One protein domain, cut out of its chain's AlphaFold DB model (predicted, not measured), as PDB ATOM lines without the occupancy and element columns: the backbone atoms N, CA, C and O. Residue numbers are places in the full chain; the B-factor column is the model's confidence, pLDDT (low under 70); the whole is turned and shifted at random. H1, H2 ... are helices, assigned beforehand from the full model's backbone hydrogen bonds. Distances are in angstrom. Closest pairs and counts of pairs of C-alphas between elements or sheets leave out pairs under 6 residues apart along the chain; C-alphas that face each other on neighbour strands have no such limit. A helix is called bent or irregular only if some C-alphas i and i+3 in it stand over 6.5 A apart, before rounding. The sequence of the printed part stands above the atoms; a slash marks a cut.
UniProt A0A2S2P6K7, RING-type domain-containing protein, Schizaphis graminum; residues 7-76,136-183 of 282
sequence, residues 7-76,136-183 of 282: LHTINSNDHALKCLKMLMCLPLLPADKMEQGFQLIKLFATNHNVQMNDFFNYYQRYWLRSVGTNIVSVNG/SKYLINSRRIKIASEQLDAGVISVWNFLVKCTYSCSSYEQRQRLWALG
ATOM      1  N   LEU A   7     -38.603 -30.622 -49.445       81.25
ATOM      2  CA  LEU A   7     -37.210 -31.071 -49.387       81.25
ATOM      3  C   LEU A   7     -36.606 -31.253 -50.788       81.25
ATOM      4  O   LEU A   7     -35.447 -30.906 -50.994       81.25
ATOM      5  N   HIS A   8     -37.379 -31.760 -51.752       82.31
ATOM      6  CA  HIS A   8     -36.912 -31.879 -53.133       82.31
ATOM      7  C   HIS A   8     -36.713 -30.493 -53.758       82.31
ATOM      8  O   HIS A   8     -35.652 -30.218 -54.315       82.31
ATOM      9  N   THR A   9     -37.680 -29.589 -53.583       85.12
ATOM     10  CA  THR A   9     -37.604 -28.203 -54.073       85.12
ATOM     11  C   THR A   9     -36.414 -27.444 -53.482       85.12
ATOM     12  O   THR A   9     -35.688 -26.780 -54.209       85.12
ATOM     13  N   ILE A  10     -36.161 -27.571 -52.177       88.25
ATOM     14  CA  ILE A  10     -35.040 -26.908 -51.491       88.25
ATOM     15  C   ILE A  10     -33.682 -27.450 -51.963       88.25
ATOM     16  O   ILE A  10     -32.709 -26.702 -51.986       88.25
ATOM     17  N   ASN A  11     -33.597 -28.731 -52.329       86.06
ATOM     18  CA  ASN A  11     -32.354 -29.330 -52.830       86.06
ATOM     19  C   ASN A  11     -32.077 -29.024 -54.307       86.06
ATOM     20  O   ASN A  11     -30.920 -29.013 -54.705       86.06
ATOM     21  N   SER A  12     -33.119 -28.816 -55.112       87.25
ATOM     22  CA  SER A  12     -33.009 -28.606 -56.563       87.25
ATOM     23  C   SER A  12     -33.024 -27.133 -56.979       87.25
ATOM     24  O   SER A  12     -32.681 -26.824 -58.116       87.25
ATOM     25  N   ASN A  13     -33.424 -26.219 -56.088       92.12
ATOM     26  CA  ASN A  13     -33.587 -24.803 -56.398       92.12
ATOM     27  C   ASN A  13     -32.903 -23.906 -55.349       92.12
ATOM     28  O   ASN A  13     -33.359 -23.782 -54.207       92.12
ATOM     29  N   ASP A  14     -31.850 -23.199 -55.769       92.75
ATOM     30  CA  ASP A  14     -31.087 -22.276 -54.921       92.75
ATOM     31  C   ASP A  14     -31.929 -21.116 -54.372       92.75
ATOM     32  O   ASP A  14     -31.701 -20.644 -53.253       92.75
ATOM     33  N   HIS A  15     -32.938 -20.658 -55.116       95.12
ATOM     34  CA  HIS A  15     -33.861 -19.629 -54.644       95.12
ATOM     35  C   HIS A  15     -34.771 -20.164 -53.534       95.12
ATOM     36  O   HIS A  15     -35.022 -19.450 -52.560       95.12
ATOM     37  N   ALA A  16     -35.208 -21.425 -53.619       93.94
ATOM     38  CA  ALA A  16     -35.968 -22.075 -52.552       93.94
ATOM     39  C   ALA A  16     -35.120 -22.234 -51.283       93.94
ATOM     40  O   ALA A  16     -35.568 -21.894 -50.182       93.94
ATOM     41  N   LEU A  17     -33.860 -22.647 -51.441       93.19
ATOM     42  CA  LEU A  17     -32.898 -22.704 -50.346       93.19
ATOM     43  C   LEU A  17     -32.662 -21.327 -49.713       93.19
ATOM     44  O   LEU A  17     -32.649 -21.189 -48.485       93.19
ATOM     45  N   LYS A  18     -32.508 -20.287 -50.534       94.31
ATOM     46  CA  LYS A  18     -32.352 -18.911 -50.056       94.31
ATOM     47  C   LYS A  18     -33.577 -18.453 -49.261       94.31
ATOM     48  O   LYS A  18     -33.400 -17.913 -48.171       94.31
ATOM     49  N   CYS A  19     -34.793 -18.731 -49.738       95.56
ATOM     50  CA  CYS A  19     -36.030 -18.437 -49.006       95.56
ATOM     51  C   CYS A  19     -36.050 -19.116 -47.634       95.56
ATOM     52  O   CYS A  19     -36.328 -18.458 -46.632       95.56
ATOM     53  N   LEU A  20     -35.710 -20.409 -47.574       94.62
ATOM     54  CA  LEU A  20     -35.637 -21.150 -46.314       94.62
ATOM     55  C   LEU A  20     -34.656 -20.489 -45.341       94.62
ATOM     56  O   LEU A  20     -35.021 -20.210 -44.200       94.62
ATOM     57  N   LYS A  21     -33.431 -20.193 -45.788       94.50
ATOM     58  CA  LYS A  21     -32.416 -19.553 -44.939       94.50
ATOM     59  C   LYS A  21     -32.870 -18.182 -44.438       94.50
ATOM     60  O   LYS A  21     -32.673 -17.871 -43.268       94.50
ATOM     61  N   MET A  22     -33.517 -17.381 -45.283       96.38
ATOM     62  CA  MET A  22     -34.055 -16.082 -44.868       96.38
ATOM     63  C   MET A  22     -35.189 -16.234 -43.843       96.38
ATOM     64  O   MET A  22     -35.212 -15.486 -42.870       96.38
ATOM     65  N   LEU A  23     -36.063 -17.238 -43.982       95.94
ATOM     66  CA  LEU A  23     -37.100 -17.545 -42.985       95.94
ATOM     67  C   LEU A  23     -36.516 -18.010 -41.642       95.94
ATOM     68  O   LEU A  23     -37.049 -17.657 -40.591       95.94
ATOM     69  N   MET A  24     -35.405 -18.754 -41.654       93.69
ATOM     70  CA  MET A  24     -34.681 -19.135 -40.430       93.69
ATOM     71  C   MET A  24     -34.042 -17.932 -39.725       93.69
ATOM     72  O   MET A  24     -33.844 -17.962 -38.513       93.69
ATOM     73  N   CYS A  25     -33.715 -16.879 -40.475       94.69
ATOM     74  CA  CYS A  25     -33.138 -15.643 -39.948       94.69
ATOM     75  C   CYS A  25     -34.177 -14.571 -39.616       94.69
ATOM     76  O   CYS A  25     -33.821 -13.583 -38.981       94.69
ATOM     77  N   LEU A  26     -35.439 -14.750 -40.009       96.38
ATOM     78  CA  LEU A  26     -36.508 -13.785 -39.763       96.38
ATOM     79  C   LEU A  26     -36.661 -13.399 -38.275       96.38
ATOM     80  O   LEU A  26     -36.790 -12.206 -38.012       96.38
ATOM     81  N   PRO A  27     -36.541 -14.323 -37.296       95.56
ATOM     82  CA  PRO A  27     -36.565 -13.980 -35.869       95.56
ATOM     83  C   PRO A  27     -35.437 -13.044 -35.404       95.56
ATOM     84  O   PRO A  27     -35.509 -12.494 -34.312       95.56
ATOM     85  N   LEU A  28     -34.369 -12.870 -36.191       95.25
ATOM     86  CA  LEU A  28     -33.270 -11.960 -35.845       95.25
ATOM     87  C   LEU A  28     -33.626 -10.487 -36.097       95.25
ATOM     88  O   LEU A  28     -32.922  -9.606 -35.600       95.25
ATOM     89  N   LEU A  29     -34.680 -10.218 -36.874       96.94
ATOM     90  CA  LEU A  29     -35.189  -8.868 -37.104       96.94
ATOM     91  C   LEU A  29     -35.911  -8.325 -35.864       96.94
ATOM     92  O   LEU A  29     -36.524  -9.104 -35.127       96.94
ATOM     93  N   PRO A  30     -35.914  -6.993 -35.675       96.69
ATOM     94  CA  PRO A  30     -36.864  -6.327 -34.790       96.69
ATOM     95  C   PRO A  30     -38.310  -6.758 -35.085       96.69
ATOM     96  O   PRO A  30     -38.674  -6.962 -36.248       96.69
ATOM     97  N   ALA A  31     -39.124  -6.922 -34.038       96.94
ATOM     98  CA  ALA A  31     -40.479  -7.478 -34.133       96.94
ATOM     99  C   ALA A  31     -41.397  -6.702 -35.097       96.94
ATOM    100  O   ALA A  31     -42.198  -7.307 -35.811       96.94
ATOM    101  N   ASP A  32     -41.243  -5.381 -35.164       96.62
ATOM    102  CA  ASP A  32     -41.957  -4.469 -36.063       96.62
ATOM    103  C   ASP A  32     -41.568  -4.659 -37.542       96.62
ATOM    104  O   ASP A  32     -42.393  -4.467 -38.436       96.62
ATOM    105  N   LYS A  33     -40.339  -5.113 -37.819       97.56
ATOM    106  CA  LYS A  33     -39.814  -5.341 -39.180       97.56
ATOM    107  C   LYS A  33     -40.012  -6.775 -39.687       97.56
ATOM    108  O   LYS A  33     -39.755  -7.051 -40.862       97.56
ATOM    109  N   MET A  34     -40.469  -7.705 -38.843       97.75
ATOM    110  CA  MET A  34     -40.614  -9.121 -39.211       97.75
ATOM    111  C   MET A  34     -41.664  -9.363 -40.303       97.75
ATOM    112  O   MET A  34     -41.390 -10.109 -41.243       97.75
ATOM    113  N   GLU A  35     -42.840  -8.727 -40.222       96.94
ATOM    114  CA  GLU A  35     -43.888  -8.902 -41.243       96.94
ATOM    115  C   GLU A  35     -43.408  -8.359 -42.597       96.94
ATOM    116  O   GLU A  35     -43.536  -9.034 -43.618       96.94
ATOM    117  N   GLN A  36     -42.745  -7.195 -42.600       97.81
ATOM    118  CA  GLN A  36     -42.109  -6.640 -43.798       97.81
ATOM    119  C   GLN A  36     -41.076  -7.614 -44.386       97.81
ATOM    120  O   GLN A  36     -41.091  -7.885 -45.588       97.81
ATOM    121  N   GLY A  37     -40.198  -8.173 -43.548       97.94
ATOM    122  CA  GLY A  37     -39.206  -9.164 -43.966       97.94
ATOM    123  C   GLY A  37     -39.844 -10.408 -44.585       97.94
ATOM    124  O   GLY A  37     -39.386 -10.885 -45.624       97.94
ATOM    125  N   PHE A  38     -40.940 -10.893 -44.005       98.31
ATOM    126  CA  PHE A  38     -41.685 -12.030 -44.531       98.31
ATOM    127  C   PHE A  38     -42.297 -11.742 -45.908       98.31
ATOM    128  O   PHE A  38     -42.158 -12.561 -46.820       98.31
ATOM    129  N   GLN A  39     -42.913 -10.569 -46.095       97.88
ATOM    130  CA  GLN A  39     -43.471 -10.181 -47.396       97.88
ATOM    131  C   GLN A  39     -42.385 -10.078 -48.472       97.88
ATOM    132  O   GLN A  39     -42.582 -10.565 -49.584       97.88
ATOM    133  N   LEU A  40     -41.210  -9.532 -48.141       98.19
ATOM    134  CA  LEU A  40     -40.077  -9.479 -49.070       98.19
ATOM    135  C   LEU A  40     -39.614 -10.880 -49.505       98.19
ATOM    136  O   LEU A  40     -39.322 -11.092 -50.682       98.19
ATOM    137  N   ILE A  41     -39.579 -11.847 -48.582       97.81
ATOM    138  CA  ILE A  41     -39.240 -13.240 -48.912       97.81
ATOM    139  C   ILE A  41     -40.304 -13.853 -49.831       97.81
ATOM    140  O   ILE A  41     -39.945 -14.513 -50.808       97.81
ATOM    141  N   LYS A  42     -41.597 -13.623 -49.565       96.94
ATOM    142  CA  LYS A  42     -42.679 -14.100 -50.441       96.94
ATOM    143  C   LYS A  42     -42.582 -13.506 -51.843       96.94
ATOM    144  O   LYS A  42     -42.663 -14.255 -52.809       96.94
ATOM    145  N   LEU A  43     -42.355 -12.197 -51.957       96.56
ATOM    146  CA  LEU A  43     -42.182 -11.524 -53.247       96.56
ATOM    147  C   LEU A  43     -40.993 -12.096 -54.025       96.56
ATOM    148  O   LEU A  43     -41.112 -12.383 -55.212       96.56
ATOM    149  N   PHE A  44     -39.866 -12.327 -53.350       96.38
ATOM    150  CA  PHE A  44     -38.719 -12.991 -53.960       96.38
ATOM    151  C   PHE A  44     -39.069 -14.404 -54.445       96.38
ATOM    152  O   PHE A  44     -38.745 -14.761 -55.574       96.38
ATOM    153  N   ALA A  45     -39.771 -15.199 -53.636       95.69
ATOM    154  CA  ALA A  45     -40.200 -16.534 -54.036       95.69
ATOM    155  C   ALA A  45     -41.099 -16.500 -55.282       95.69
ATOM    156  O   ALA A  45     -40.869 -17.267 -56.217       95.69
ATOM    157  N   THR A  46     -42.065 -15.580 -55.333       95.44
ATOM    158  CA  THR A  46     -42.951 -15.387 -56.489       95.44
ATOM    159  C   THR A  46     -42.170 -14.995 -57.741       95.44
ATOM    160  O   THR A  46     -42.330 -15.638 -58.775       95.44
ATOM    161  N   ASN A  47     -41.267 -14.015 -57.645       96.19
ATOM    162  CA  ASN A  47     -40.473 -13.541 -58.786       96.19
ATOM    163  C   ASN A  47     -39.534 -14.615 -59.360       96.19
ATOM    164  O   ASN A  47     -39.183 -14.565 -60.535       96.19
ATOM    165  N   HIS A  48     -39.135 -15.587 -58.538       95.12
ATOM    166  CA  HIS A  48     -38.259 -16.691 -58.926       95.12
ATOM    167  C   HIS A  48     -39.005 -18.026 -59.115       95.12
ATOM    168  O   HIS A  48     -38.365 -19.078 -59.162       95.12
ATOM    169  N   ASN A  49     -40.340 -18.007 -59.229       93.69
ATOM    170  CA  ASN A  49     -41.187 -19.190 -59.440       93.69
ATOM    171  C   ASN A  49     -40.982 -20.315 -58.401       93.69
ATOM    172  O   ASN A  49     -41.081 -21.506 -58.706       93.69
ATOM    173  N   VAL A  50     -40.699 -19.953 -57.148       92.94
ATOM    174  CA  VAL A  50     -40.514 -20.897 -56.038       92.94
ATOM    175  C   VAL A  50     -41.870 -21.276 -55.440       92.94
ATOM    176  O   VAL A  50     -42.492 -20.500 -54.713       92.94
ATOM    177  N   GLN A  51     -42.308 -22.510 -55.691       87.00
ATOM    178  CA  GLN A  51     -43.590 -23.034 -55.211       87.00
ATOM    179  C   GLN A  51     -43.466 -23.657 -53.810       87.00
ATOM    180  O   GLN A  51     -43.284 -24.862 -53.652       87.00
ATOM    181  N   MET A  52     -43.562 -22.823 -52.769       89.06
ATOM    182  CA  MET A  52     -43.574 -23.249 -51.355       89.06
ATOM    183  C   MET A  52     -44.755 -22.644 -50.572       89.06
ATOM    184  O   MET A  52     -44.621 -22.277 -49.405       89.06
ATOM    185  N   ASN A  53     -45.914 -22.503 -51.221       91.00
ATOM    186  CA  ASN A  53     -47.069 -21.784 -50.669       91.00
ATOM    187  C   ASN A  53     -47.556 -22.357 -49.335       91.00
ATOM    188  O   ASN A  53     -47.803 -21.586 -48.410       91.00
ATOM    189  N   ASP A  54     -47.625 -23.682 -49.194       90.88
ATOM    190  CA  ASP A  54     -48.044 -24.325 -47.941       90.88
ATOM    191  C   ASP A  54     -47.096 -23.996 -46.790       90.88
ATOM    192  O   ASP A  54     -47.535 -23.678 -45.684       90.88
ATOM    193  N   PHE A  55     -45.791 -23.969 -47.067       91.56
ATOM    194  CA  PHE A  55     -44.786 -23.583 -46.088       91.56
ATOM    195  C   PHE A  55     -44.900 -22.107 -45.692       91.56
ATOM    196  O   PHE A  55     -44.881 -21.794 -44.500       91.56
ATOM    197  N   PHE A  56     -45.079 -21.197 -46.655       95.25
ATOM    198  CA  PHE A  56     -45.305 -19.778 -46.356       95.25
ATOM    199  C   PHE A  56     -46.602 -19.561 -45.568       95.25
ATOM    200  O   PHE A  56     -46.610 -18.816 -44.590       95.25
ATOM    201  N   ASN A  57     -47.685 -20.239 -45.948       95.44
ATOM    202  CA  ASN A  57     -48.973 -20.157 -45.266       95.44
ATOM    203  C   ASN A  57     -48.877 -20.669 -43.829       95.44
ATOM    204  O   ASN A  57     -49.378 -20.014 -42.914       95.44
ATOM    205  N   TYR A  58     -48.201 -21.801 -43.621       95.25
ATOM    206  CA  TYR A  58     -47.909 -22.323 -42.292       95.25
ATOM    207  C   TYR A  58     -47.110 -21.312 -41.465       95.25
ATOM    208  O   TYR A  58     -47.521 -20.973 -40.356       95.25
ATOM    209  N   TYR A  59     -46.011 -20.788 -42.016       95.56
ATOM    210  CA  TYR A  59     -45.146 -19.856 -41.300       95.56
ATOM    211  C   TYR A  59     -45.912 -18.599 -40.875       95.56
ATOM    212  O   TYR A  59     -45.853 -18.197 -39.714       95.56
ATOM    213  N   GLN A  60     -46.682 -18.009 -41.792       96.88
ATOM    214  CA  GLN A  60     -47.462 -16.811 -41.503       96.88
ATOM    215  C   GLN A  60     -48.551 -17.075 -40.459       96.88
ATOM    216  O   GLN A  60     -48.703 -16.298 -39.520       96.88
ATOM    217  N   ARG A  61     -49.318 -18.163 -40.606       97.12
ATOM    218  CA  ARG A  61     -50.416 -18.482 -39.683       97.12
ATOM    219  C   ARG A  61     -49.896 -18.784 -38.286       97.12
ATOM    220  O   ARG A  61     -50.384 -18.204 -37.327       97.12
ATOM    221  N   TYR A  62     -48.904 -19.658 -38.178       95.88
ATOM    222  CA  TYR A  62     -48.440 -20.127 -36.883       95.88
ATOM    223  C   TYR A  62     -47.473 -19.133 -36.229       95.88
ATOM    224  O   TYR A  62     -47.764 -18.600 -35.161       95.88
ATOM    225  N   TRP A  63     -46.343 -18.827 -36.872       96.44
ATOM    226  CA  TRP A  63     -45.277 -18.049 -36.235       96.44
ATOM    227  C   TRP A  63     -45.578 -16.552 -36.177       96.44
ATOM    228  O   TRP A  63     -45.320 -15.927 -35.153       96.44
ATOM    229  N   LEU A  64     -46.142 -15.970 -37.238       95.94
ATOM    230  CA  LEU A  64     -46.394 -14.522 -37.271       95.94
ATOM    231  C   LEU A  64     -47.729 -14.133 -36.632       95.94
ATOM    232  O   LEU A  64     -47.785 -13.113 -35.953       95.94
ATOM    233  N   ARG A  65     -48.792 -14.931 -36.816       94.94
ATOM    234  CA  ARG A  65     -50.134 -14.602 -36.298       94.94
ATOM    235  C   ARG A  65     -50.455 -15.258 -34.958       94.94
ATOM    236  O   ARG A  65     -50.855 -14.548 -34.046       94.94
ATOM    237  N   SER A  66     -50.318 -16.582 -34.832       95.44
ATOM    238  CA  SER A  66     -50.686 -17.282 -33.589       95.44
ATOM    239  C   SER A  66     -49.691 -17.039 -32.456       95.44
ATOM    240  O   SER A  66     -50.111 -16.736 -31.345       95.44
ATOM    241  N   VAL A  67     -48.388 -17.168 -32.720       95.06
ATOM    242  CA  VAL A  67     -47.341 -16.906 -31.716       95.06
ATOM    243  C   VAL A  67     -47.051 -15.406 -31.609       95.06
ATOM    244  O   VAL A  67     -46.954 -14.876 -30.508       95.06
ATOM    245  N   GLY A  68     -46.953 -14.705 -32.740       94.94
ATOM    246  CA  GLY A  68     -46.748 -13.257 -32.770       94.94
ATOM    247  C   GLY A  68     -45.276 -12.840 -32.824       94.94
ATOM    248  O   GLY A  68     -44.396 -13.445 -32.207       94.94
ATOM    249  N   THR A  69     -44.995 -11.753 -33.546       95.56
ATOM    250  CA  THR A  69     -43.625 -11.265 -33.795       95.56
ATOM    251  C   THR A  69     -42.889 -10.832 -32.528       95.56
ATOM    252  O   THR A  69     -41.684 -11.041 -32.437       95.56
ATOM    253  N   ASN A  70     -43.598 -10.306 -31.525       93.94
ATOM    254  CA  ASN A  70     -43.006  -9.903 -30.241       93.94
ATOM    255  C   ASN A  70     -42.443 -11.086 -29.438       93.94
ATOM    256  O   ASN A  70     -41.503 -10.905 -28.674       93.94
ATOM    257  N   ILE A  71     -43.016 -12.284 -29.601       92.25
ATOM    258  CA  ILE A  71     -42.559 -13.501 -28.915       92.25
ATOM    259  C   ILE A  71     -41.468 -14.196 -29.732       92.25
ATOM    260  O   ILE A  71     -40.504 -14.716 -29.176       92.25
ATOM    261  N   VAL A  72     -41.623 -14.225 -31.059       92.06
ATOM    262  CA  VAL A  72     -40.678 -14.915 -31.947       92.06
ATOM    263  C   VAL A  72     -39.380 -14.125 -32.121       92.06
ATOM    264  O   VAL A  72     -38.327 -14.741 -32.280       92.06
ATOM    265  N   SER A  73     -39.428 -12.790 -32.117       94.81
ATOM    266  CA  SER A  73     -38.229 -11.970 -32.283       94.81
ATOM    267  C   SER A  73     -37.241 -12.195 -31.140       94.81
ATOM    268  O   SER A  73     -37.570 -12.094 -29.962       94.81
ATOM    269  N   VAL A  74     -35.992 -12.465 -31.511       91.88
ATOM    270  CA  VAL A  74     -34.847 -12.589 -30.599       91.88
ATOM    271  C   VAL A  74     -33.841 -11.457 -30.812       91.88
ATOM    272  O   VAL A  74     -32.662 -11.573 -30.452       91.88
ATOM    273  N   ASN A  75     -34.281 -10.377 -31.458       92.12
ATOM    274  CA  ASN A  75     -33.470  -9.196 -31.700       92.12
ATOM    275  C   ASN A  75     -33.065  -8.538 -30.371       92.12
ATOM    276  O   ASN A  75     -33.834  -8.517 -29.415       92.12
ATOM    277  N   GLY A  76     -31.817  -8.077 -30.282       85.31
ATOM    278  CA  GLY A  76     -31.272  -7.469 -29.062       85.31
ATOM    279  C   GLY A  76     -31.071  -8.422 -27.873       85.31
ATOM    280  O   GLY A  76     -30.369  -8.064 -26.930       85.31
ATOM    281  N   SER A 136     -14.719 -20.226 -32.096       72.62
ATOM    282  CA  SER A 136     -14.557 -18.959 -32.838       72.62
ATOM    283  C   SER A 136     -15.681 -18.706 -33.858       72.62
ATOM    284  O   SER A 136     -16.214 -17.600 -33.953       72.62
ATOM    285  N   LYS A 137     -16.169 -19.763 -34.525       72.50
ATOM    286  CA  LYS A 137     -17.317 -19.704 -35.450       72.50
ATOM    287  C   LYS A 137     -18.585 -19.079 -34.843       72.50
ATOM    288  O   LYS A 137     -19.288 -18.337 -35.528       72.50
ATOM    289  N   TYR A 138     -18.885 -19.346 -33.570       76.25
ATOM    290  CA  TYR A 138     -20.062 -18.803 -32.888       76.25
ATOM    291  C   TYR A 138     -19.863 -17.332 -32.517       76.25
ATOM    292  O   TYR A 138     -20.788 -16.538 -32.677       76.25
ATOM    293  N   LEU A 139     -18.649 -16.945 -32.108       80.12
ATOM    294  CA  LEU A 139     -18.295 -15.545 -31.846       80.12
ATOM    295  C   LEU A 139     -18.390 -14.698 -33.117       80.12
ATOM    296  O   LEU A 139     -18.999 -13.628 -33.105       80.12
ATOM    297  N   ILE A 140     -17.858 -15.207 -34.231       79.94
ATOM    298  CA  ILE A 140     -17.930 -14.550 -35.541       79.94
ATOM    299  C   ILE A 140     -19.390 -14.381 -35.975       79.94
ATOM    300  O   ILE A 140     -19.780 -13.288 -36.385       79.94
ATOM    301  N   ASN A 141     -20.223 -15.418 -35.842       82.62
ATOM    302  CA  ASN A 141     -21.646 -15.330 -36.181       82.62
ATOM    303  C   ASN A 141     -22.398 -14.324 -35.301       82.62
ATOM    304  O   ASN A 141     -23.154 -13.505 -35.822       82.62
ATOM    305  N   SER A 142     -22.171 -14.340 -33.986       85.06
ATOM    306  CA  SER A 142     -22.781 -13.376 -33.068       85.06
ATOM    307  C   SER A 142     -22.369 -11.943 -33.392       85.06
ATOM    308  O   SER A 142     -23.235 -11.070 -33.443       85.06
ATOM    309  N   ARG A 143     -21.085 -11.712 -33.698       85.88
ATOM    310  CA  ARG A 143     -20.571 -10.405 -34.127       85.88
ATOM    311  C   ARG A 143     -21.215  -9.948 -35.438       85.88
ATOM    312  O   ARG A 143     -21.642  -8.804 -35.525       85.88
ATOM    313  N   ARG A 144     -21.341 -10.832 -36.433       88.06
ATOM    314  CA  ARG A 144     -21.998 -10.522 -37.717       88.06
ATOM    315  C   ARG A 144     -23.453 -10.098 -37.534       88.06
ATOM    316  O   ARG A 144     -23.861  -9.098 -38.114       88.06
ATOM    317  N   ILE A 145     -24.216 -10.832 -36.720       91.56
ATOM    318  CA  ILE A 145     -25.620 -10.494 -36.440       91.56
ATOM    319  C   ILE A 145     -25.713  -9.160 -35.697       91.56
ATOM    320  O   ILE A 145     -26.570  -8.349 -36.036       91.56
ATOM    321  N   LYS A 146     -24.823  -8.910 -34.727       91.62
ATOM    322  CA  LYS A 146     -24.779  -7.641 -33.991       91.62
ATOM    323  C   LYS A 146     -24.548  -6.458 -34.937       91.62
ATOM    324  O   LYS A 146     -25.384  -5.568 -34.985       91.62
ATOM    325  N   ILE A 147     -23.500  -6.524 -35.762       92.44
ATOM    326  CA  ILE A 147     -23.182  -5.479 -36.749       92.44
ATOM    327  C   ILE A 147     -24.346  -5.265 -37.725       92.44
ATOM    328  O   ILE A 147     -24.700  -4.133 -38.027       92.44
ATOM    329  N   ALA A 148     -24.961  -6.342 -38.226       94.31
ATOM    330  CA  ALA A 148     -26.103  -6.221 -39.130       94.31
ATOM    331  C   ALA A 148     -27.313  -5.561 -38.447       94.31
ATOM    332  O   ALA A 148     -28.005  -4.774 -39.085       94.31
ATOM    333  N   SER A 149     -27.550  -5.859 -37.167       95.19
ATOM    334  CA  SER A 149     -28.644  -5.259 -36.390       95.19
ATOM    335  C   SER A 149     -28.410  -3.759 -36.216       95.19
ATOM    336  O   SER A 149     -29.259  -2.970 -36.607       95.19
ATOM    337  N   GLU A 150     -27.208  -3.364 -35.788       95.19
ATOM    338  CA  GLU A 150     -26.815  -1.953 -35.647       95.19
ATOM    339  C   GLU A 150     -26.937  -1.184 -36.974       95.19
ATOM    340  O   GLU A 150     -27.448  -0.068 -37.011       95.19
ATOM    341  N   GLN A 151     -26.526  -1.794 -38.091       96.31
ATOM    342  CA  GLN A 151     -26.671  -1.198 -39.424       96.31
ATOM    343  C   GLN A 151     -28.138  -1.040 -39.850       96.31
ATOM    344  O   GLN A 151     -28.469  -0.082 -40.548       96.31
ATOM    345  N   LEU A 152     -29.009  -1.983 -39.480       97.25
ATOM    346  CA  LEU A 152     -30.439  -1.919 -39.782       97.25
ATOM    347  C   LEU A 152     -31.145  -0.859 -38.927       97.25
ATOM    348  O   LEU A 152     -32.051  -0.182 -39.422       97.25
ATOM    349  N   ASP A 153     -30.743  -0.719 -37.667       95.56
ATOM    350  CA  ASP A 153     -31.288   0.273 -36.735       95.56
ATOM    351  C   ASP A 153     -30.870   1.689 -37.136       95.56
ATOM    352  O   ASP A 153     -31.696   2.597 -37.150       95.56
ATOM    353  N   ALA A 154     -29.625   1.856 -37.592       96.19
ATOM    354  CA  ALA A 154     -29.130   3.104 -38.166       96.19
ATOM    355  C   ALA A 154     -29.687   3.413 -39.575       96.19
ATOM    356  O   ALA A 154     -29.349   4.444 -40.152       96.19
ATOM    357  N   GLY A 155     -30.490   2.521 -40.169       95.62
ATOM    358  CA  GLY A 155     -31.043   2.694 -41.518       95.62
ATOM    359  C   GLY A 155     -30.019   2.579 -42.657       95.62
ATOM    360  O   GLY A 155     -30.344   2.870 -43.806       95.62
ATOM    361  N   VAL A 156     -28.796   2.122 -42.370       97.25
ATOM    362  CA  VAL A 156     -27.709   1.944 -43.352       97.25
ATOM    363  C   VAL A 156     -28.003   0.786 -44.307       97.25
ATOM    364  O   VAL A 156     -27.605   0.809 -45.472       97.25
ATOM    365  N   ILE A 157     -28.694  -0.250 -43.824       97.12
ATOM    366  CA  ILE A 157     -29.111  -1.394 -44.639       97.12
ATOM    367  C   ILE A 157     -30.622  -1.593 -44.578       97.12
ATOM    368  O   ILE A 157     -31.260  -1.369 -43.553       97.12
ATOM    369  N   SER A 158     -31.196  -2.079 -45.677       97.69
ATOM    370  CA  SER A 158     -32.598  -2.489 -45.722       97.69
ATOM    371  C   SER A 158     -32.833  -3.812 -44.983       97.69
ATOM    372  O   SER A 158     -31.911  -4.608 -44.781       97.69
ATOM    373  N   VAL A 159     -34.099  -4.101 -44.665       97.56
ATOM    374  CA  VAL A 159     -34.536  -5.399 -44.113       97.56
ATOM    375  C   VAL A 159     -34.091  -6.567 -45.000       97.56
ATOM    376  O   VAL A 159     -33.629  -7.593 -44.505       97.56
ATOM    377  N   TRP A 160     -34.153  -6.396 -46.323       96.94
ATOM    378  CA  TRP A 160     -33.661  -7.389 -47.276       96.94
ATOM    379  C   TRP A 160     -32.160  -7.660 -47.109       96.94
ATOM    380  O   TRP A 160     -31.742  -8.812 -46.973       96.94
ATOM    381  N   ASN A 161     -31.347  -6.599 -47.072       95.81
ATOM    382  CA  ASN A 161     -29.894  -6.706 -46.925       95.81
ATOM    383  C   ASN A 161     -29.501  -7.335 -45.583       95.81
ATOM    384  O   ASN A 161     -28.563  -8.135 -45.538       95.81
ATOM    385  N   PHE A 162     -30.234  -7.023 -44.513       96.81
ATOM    386  CA  PHE A 162     -30.082  -7.680 -43.216       96.81
ATOM    387  C   PHE A 162     -30.305  -9.194 -43.329       96.81
ATOM    388  O   PHE A 162     -29.423  -9.979 -42.974       96.81
ATOM    389  N   LEU A 163     -31.446  -9.612 -43.888       95.94
ATOM    390  CA  LEU A 163     -31.793 -11.028 -44.017       95.94
ATOM    391  C   LEU A 163     -30.746 -11.793 -44.832       95.94
ATOM    392  O   LEU A 163     -30.311 -12.864 -44.410       95.94
ATOM    393  N   VAL A 164     -30.282 -11.219 -45.948       93.44
ATOM    394  CA  VAL A 164     -29.214 -11.804 -46.772       93.44
ATOM    395  C   VAL A 164     -27.921 -11.973 -45.969       93.44
ATOM    396  O   VAL A 164     -27.357 -13.071 -45.964       93.44
ATOM    397  N   LYS A 165     -27.472 -10.939 -45.242       91.50
ATOM    398  CA  LYS A 165     -26.261 -10.996 -44.399       91.50
ATOM    399  C   LYS A 165     -26.360 -12.065 -43.303       91.50
ATOM    400  O   LYS A 165     -25.361 -12.720 -43.000       91.50
ATOM    401  N   CYS A 166     -27.544 -12.269 -42.733       91.50
ATOM    402  CA  CYS A 166     -27.754 -13.216 -41.641       91.50
ATOM    403  C   CYS A 166     -27.868 -14.685 -42.086       91.50
ATOM    404  O   CYS A 166     -27.631 -15.568 -41.261       91.50
ATOM    405  N   THR A 167     -28.128 -14.981 -43.368       90.56
ATOM    406  CA  THR A 167     -28.258 -16.374 -43.869       90.56
ATOM    407  C   THR A 167     -27.035 -17.266 -43.595       90.56
ATOM    408  O   THR A 167     -27.148 -18.490 -43.463       90.56
ATOM    409  N   TYR A 168     -25.843 -16.683 -43.451       82.81
ATOM    410  CA  TYR A 168     -24.636 -17.421 -43.070       82.81
ATOM    411  C   TYR A 168     -24.734 -18.036 -41.671       82.81
ATOM    412  O   TYR A 168     -24.193 -19.116 -41.432       82.81
ATOM    413  N   SER A 169     -25.452 -17.390 -40.752       82.69
ATOM    414  CA  SER A 169     -25.559 -17.830 -39.362       82.69
ATOM    415  C   SER A 169     -26.303 -19.158 -39.215       82.69
ATOM    416  O   SER A 169     -25.986 -19.924 -38.307       82.69
ATOM    417  N   CYS A 170     -27.231 -19.469 -40.124       83.88
ATOM    418  CA  CYS A 170     -27.973 -20.730 -40.123       83.88
ATOM    419  C   CYS A 170     -27.420 -21.775 -41.106       83.88
ATOM    420  O   CYS A 170     -27.835 -22.926 -41.040       83.88
ATOM    421  N   SER A 171     -26.472 -21.421 -41.983       83.06
ATOM    422  CA  SER A 171     -26.054 -22.282 -43.104       83.06
ATOM    423  C   SER A 171     -25.505 -23.646 -42.674       83.06
ATOM    424  O   SER A 171     -25.877 -24.655 -43.260       83.06
ATOM    425  N   SER A 172     -24.680 -23.706 -41.623       81.75
ATOM    426  CA  SER A 172     -24.147 -24.994 -41.146       81.75
ATOM    427  C   SER A 172     -25.228 -25.904 -40.557       81.75
ATOM    428  O   SER A 172     -25.175 -27.117 -40.724       81.75
ATOM    429  N   TYR A 173     -26.198 -25.327 -39.843       82.56
ATOM    430  CA  TYR A 173     -27.292 -26.081 -39.240       82.56
ATOM    431  C   TYR A 173     -28.288 -26.531 -40.310       82.56
ATOM    432  O   TYR A 173     -28.657 -27.699 -40.339       82.56
ATOM    433  N   GLU A 174     -28.650 -25.636 -41.230       88.81
ATOM    434  CA  GLU A 174     -29.497 -25.935 -42.384       88.81
ATOM    435  C   GLU A 174     -28.933 -27.107 -43.198       88.81
ATOM    436  O   GLU A 174     -29.640 -28.087 -43.412       88.81
ATOM    437  N   GLN A 175     -27.642 -27.065 -43.550       86.56
ATOM    438  CA  GLN A 175     -26.987 -28.140 -44.295       86.56
ATOM    439  C   GLN A 175     -27.061 -29.482 -43.555       86.56
ATOM    440  O   GLN A 175     -27.403 -30.493 -44.167       86.56
ATOM    441  N   ARG A 176     -26.797 -29.503 -42.239       84.31
ATOM    442  CA  ARG A 176     -26.913 -30.728 -41.428       84.31
ATOM    443  C   ARG A 176     -28.334 -31.284 -41.438       84.31
ATOM    444  O   ARG A 176     -28.514 -32.470 -41.689       84.31
ATOM    445  N   GLN A 177     -29.337 -30.435 -41.209       83.88
ATOM    446  CA  GLN A 177     -30.742 -30.858 -41.215       83.88
ATOM    447  C   GLN A 177     -31.170 -31.393 -42.585       83.88
ATOM    448  O   GLN A 177     -31.910 -32.375 -42.664       83.88
ATOM    449  N   ARG A 178     -30.674 -30.789 -43.668       85.81
ATOM    450  CA  ARG A 178     -30.967 -31.222 -45.035       85.81
ATOM    451  C   ARG A 178     -30.334 -32.577 -45.359       85.81
ATOM    452  O   ARG A 178     -31.031 -33.450 -45.868       85.81
ATOM    453  N   LEU A 179     -29.058 -32.776 -45.018       85.19
ATOM    454  CA  LEU A 179     -28.355 -34.056 -45.196       85.19
ATOM    455  C   LEU A 179     -28.991 -35.178 -44.370       85.19
ATOM    456  O   LEU A 179     -29.222 -36.272 -44.886       85.19
ATOM    457  N   TRP A 180     -29.353 -34.888 -43.117       83.00
ATOM    458  CA  TRP A 180     -30.084 -35.824 -42.265       83.00
ATOM    459  C   TRP A 180     -31.441 -36.203 -42.874       83.00
ATOM    460  O   TRP A 180     -31.786 -37.380 -42.966       83.00
ATOM    461  N   ALA A 181     -32.195 -35.222 -43.379       82.31
ATOM    462  CA  ALA A 181     -33.481 -35.476 -44.025       82.31
ATOM    463  C   ALA A 181     -33.357 -36.331 -45.302       82.31
ATOM    464  O   ALA A 181     -34.296 -37.062 -45.622       82.31
ATOM    465  N   LEU A 182     -32.216 -36.278 -45.997       83.12
ATOM    466  CA  LEU A 182     -31.896 -37.116 -47.159       83.12
ATOM    467  C   LEU A 182     -31.436 -38.537 -46.794       83.12
ATOM    468  O   LEU A 182     -31.226 -39.346 -47.690       83.12
ATOM    469  N   GLY A 183     -31.278 -38.858 -45.506       81.25
ATOM    470  CA  GLY A 183     -30.748 -40.156 -45.071       81.25
ATOM    471  C   GLY A 183     -29.239 -40.306 -45.282       81.25
ATOM    472  O   GLY A 183     -28.719 -41.404 -45.143       81.25
TER     473      GLY A 183
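Overview. This is residues 7 to 76 and 136 to 183 of the 282 residues of the protein "RING-type domain-containing protein" of Schizaphis graminum (UniProt A0A2S2P6K7). Look first for an up-and-down bundle of three helices, H2, H3 and H4, each running against the one before; a helical hairpin of H5 and H6a packs crosswise on H2 and H3. H6a is the first arm of the longest helix, H6, whose second arm, H6b, turns off toward short H1. The printed part has 118 residues with six named helices, H1 to H6, and no named strand: all helix. It is compact, radius of gyration of the C-alphas 14.2 A, spans 38 by 34 by 26 A.

Arrangement. Begin at H6, residues 159 to 181, one helix by its hydrogen bonds but bent: C-alphas 169 and 172 are 7.5 A apart, and arms H6a, to 169, and H6b, from 172, stand at 69.8 degrees, a steep tilt only just short of about perpendicular. H6a touches H2, residues 14 to 28, about perpendicular at 83 degrees; closest C-alphas Lys 21 and Thr 167, 5.3 A. H3, residues 31 to 47, touches H6a with residues 33 to 40 alone, at 88 degrees, about perpendicular; closest C-alphas Gly 37 and Val 159, 6.0 A. H5, residues 136 to 153, forms a hairpin with H6a; closest C-alphas Asn 141 and Ser 169, 5.6 A. H2 and H3 form a hairpin at a shallow tilt of 5 degrees; closest C-alphas Cys 19 and Ile 41, 6.1 A. H4, residues 53 to 72, forms one with H3; closest C-alphas Ala 31 and Thr 69, 4.9 A. H1, residues 7 to 12, touches H2 only at the corner; closest C-alphas Ile 10 and Leu 17, 4.9 A. Every O i to N i+4 pair is within hydrogen-bond range in H1, H5 and H6b; H2 has 9 of 11, H3 11 of 13, H4 10 of 16, H6a 5 of 7.

Along the chain. Find C-alpha 7 at (-37.210, -31.071, -49.387), where H1 begins, and C-alpha 181 at (-33.481, -35.476, -44.025), where H6b ends. H3 spans 25.4 A, H5 25.8 A.

Size, cuts and confidence. Residues 77 to 135 are not printed; C-alphas 76 and 136 are 20.6 A apart across the cut. No printed residue is under 70 in pLDDT.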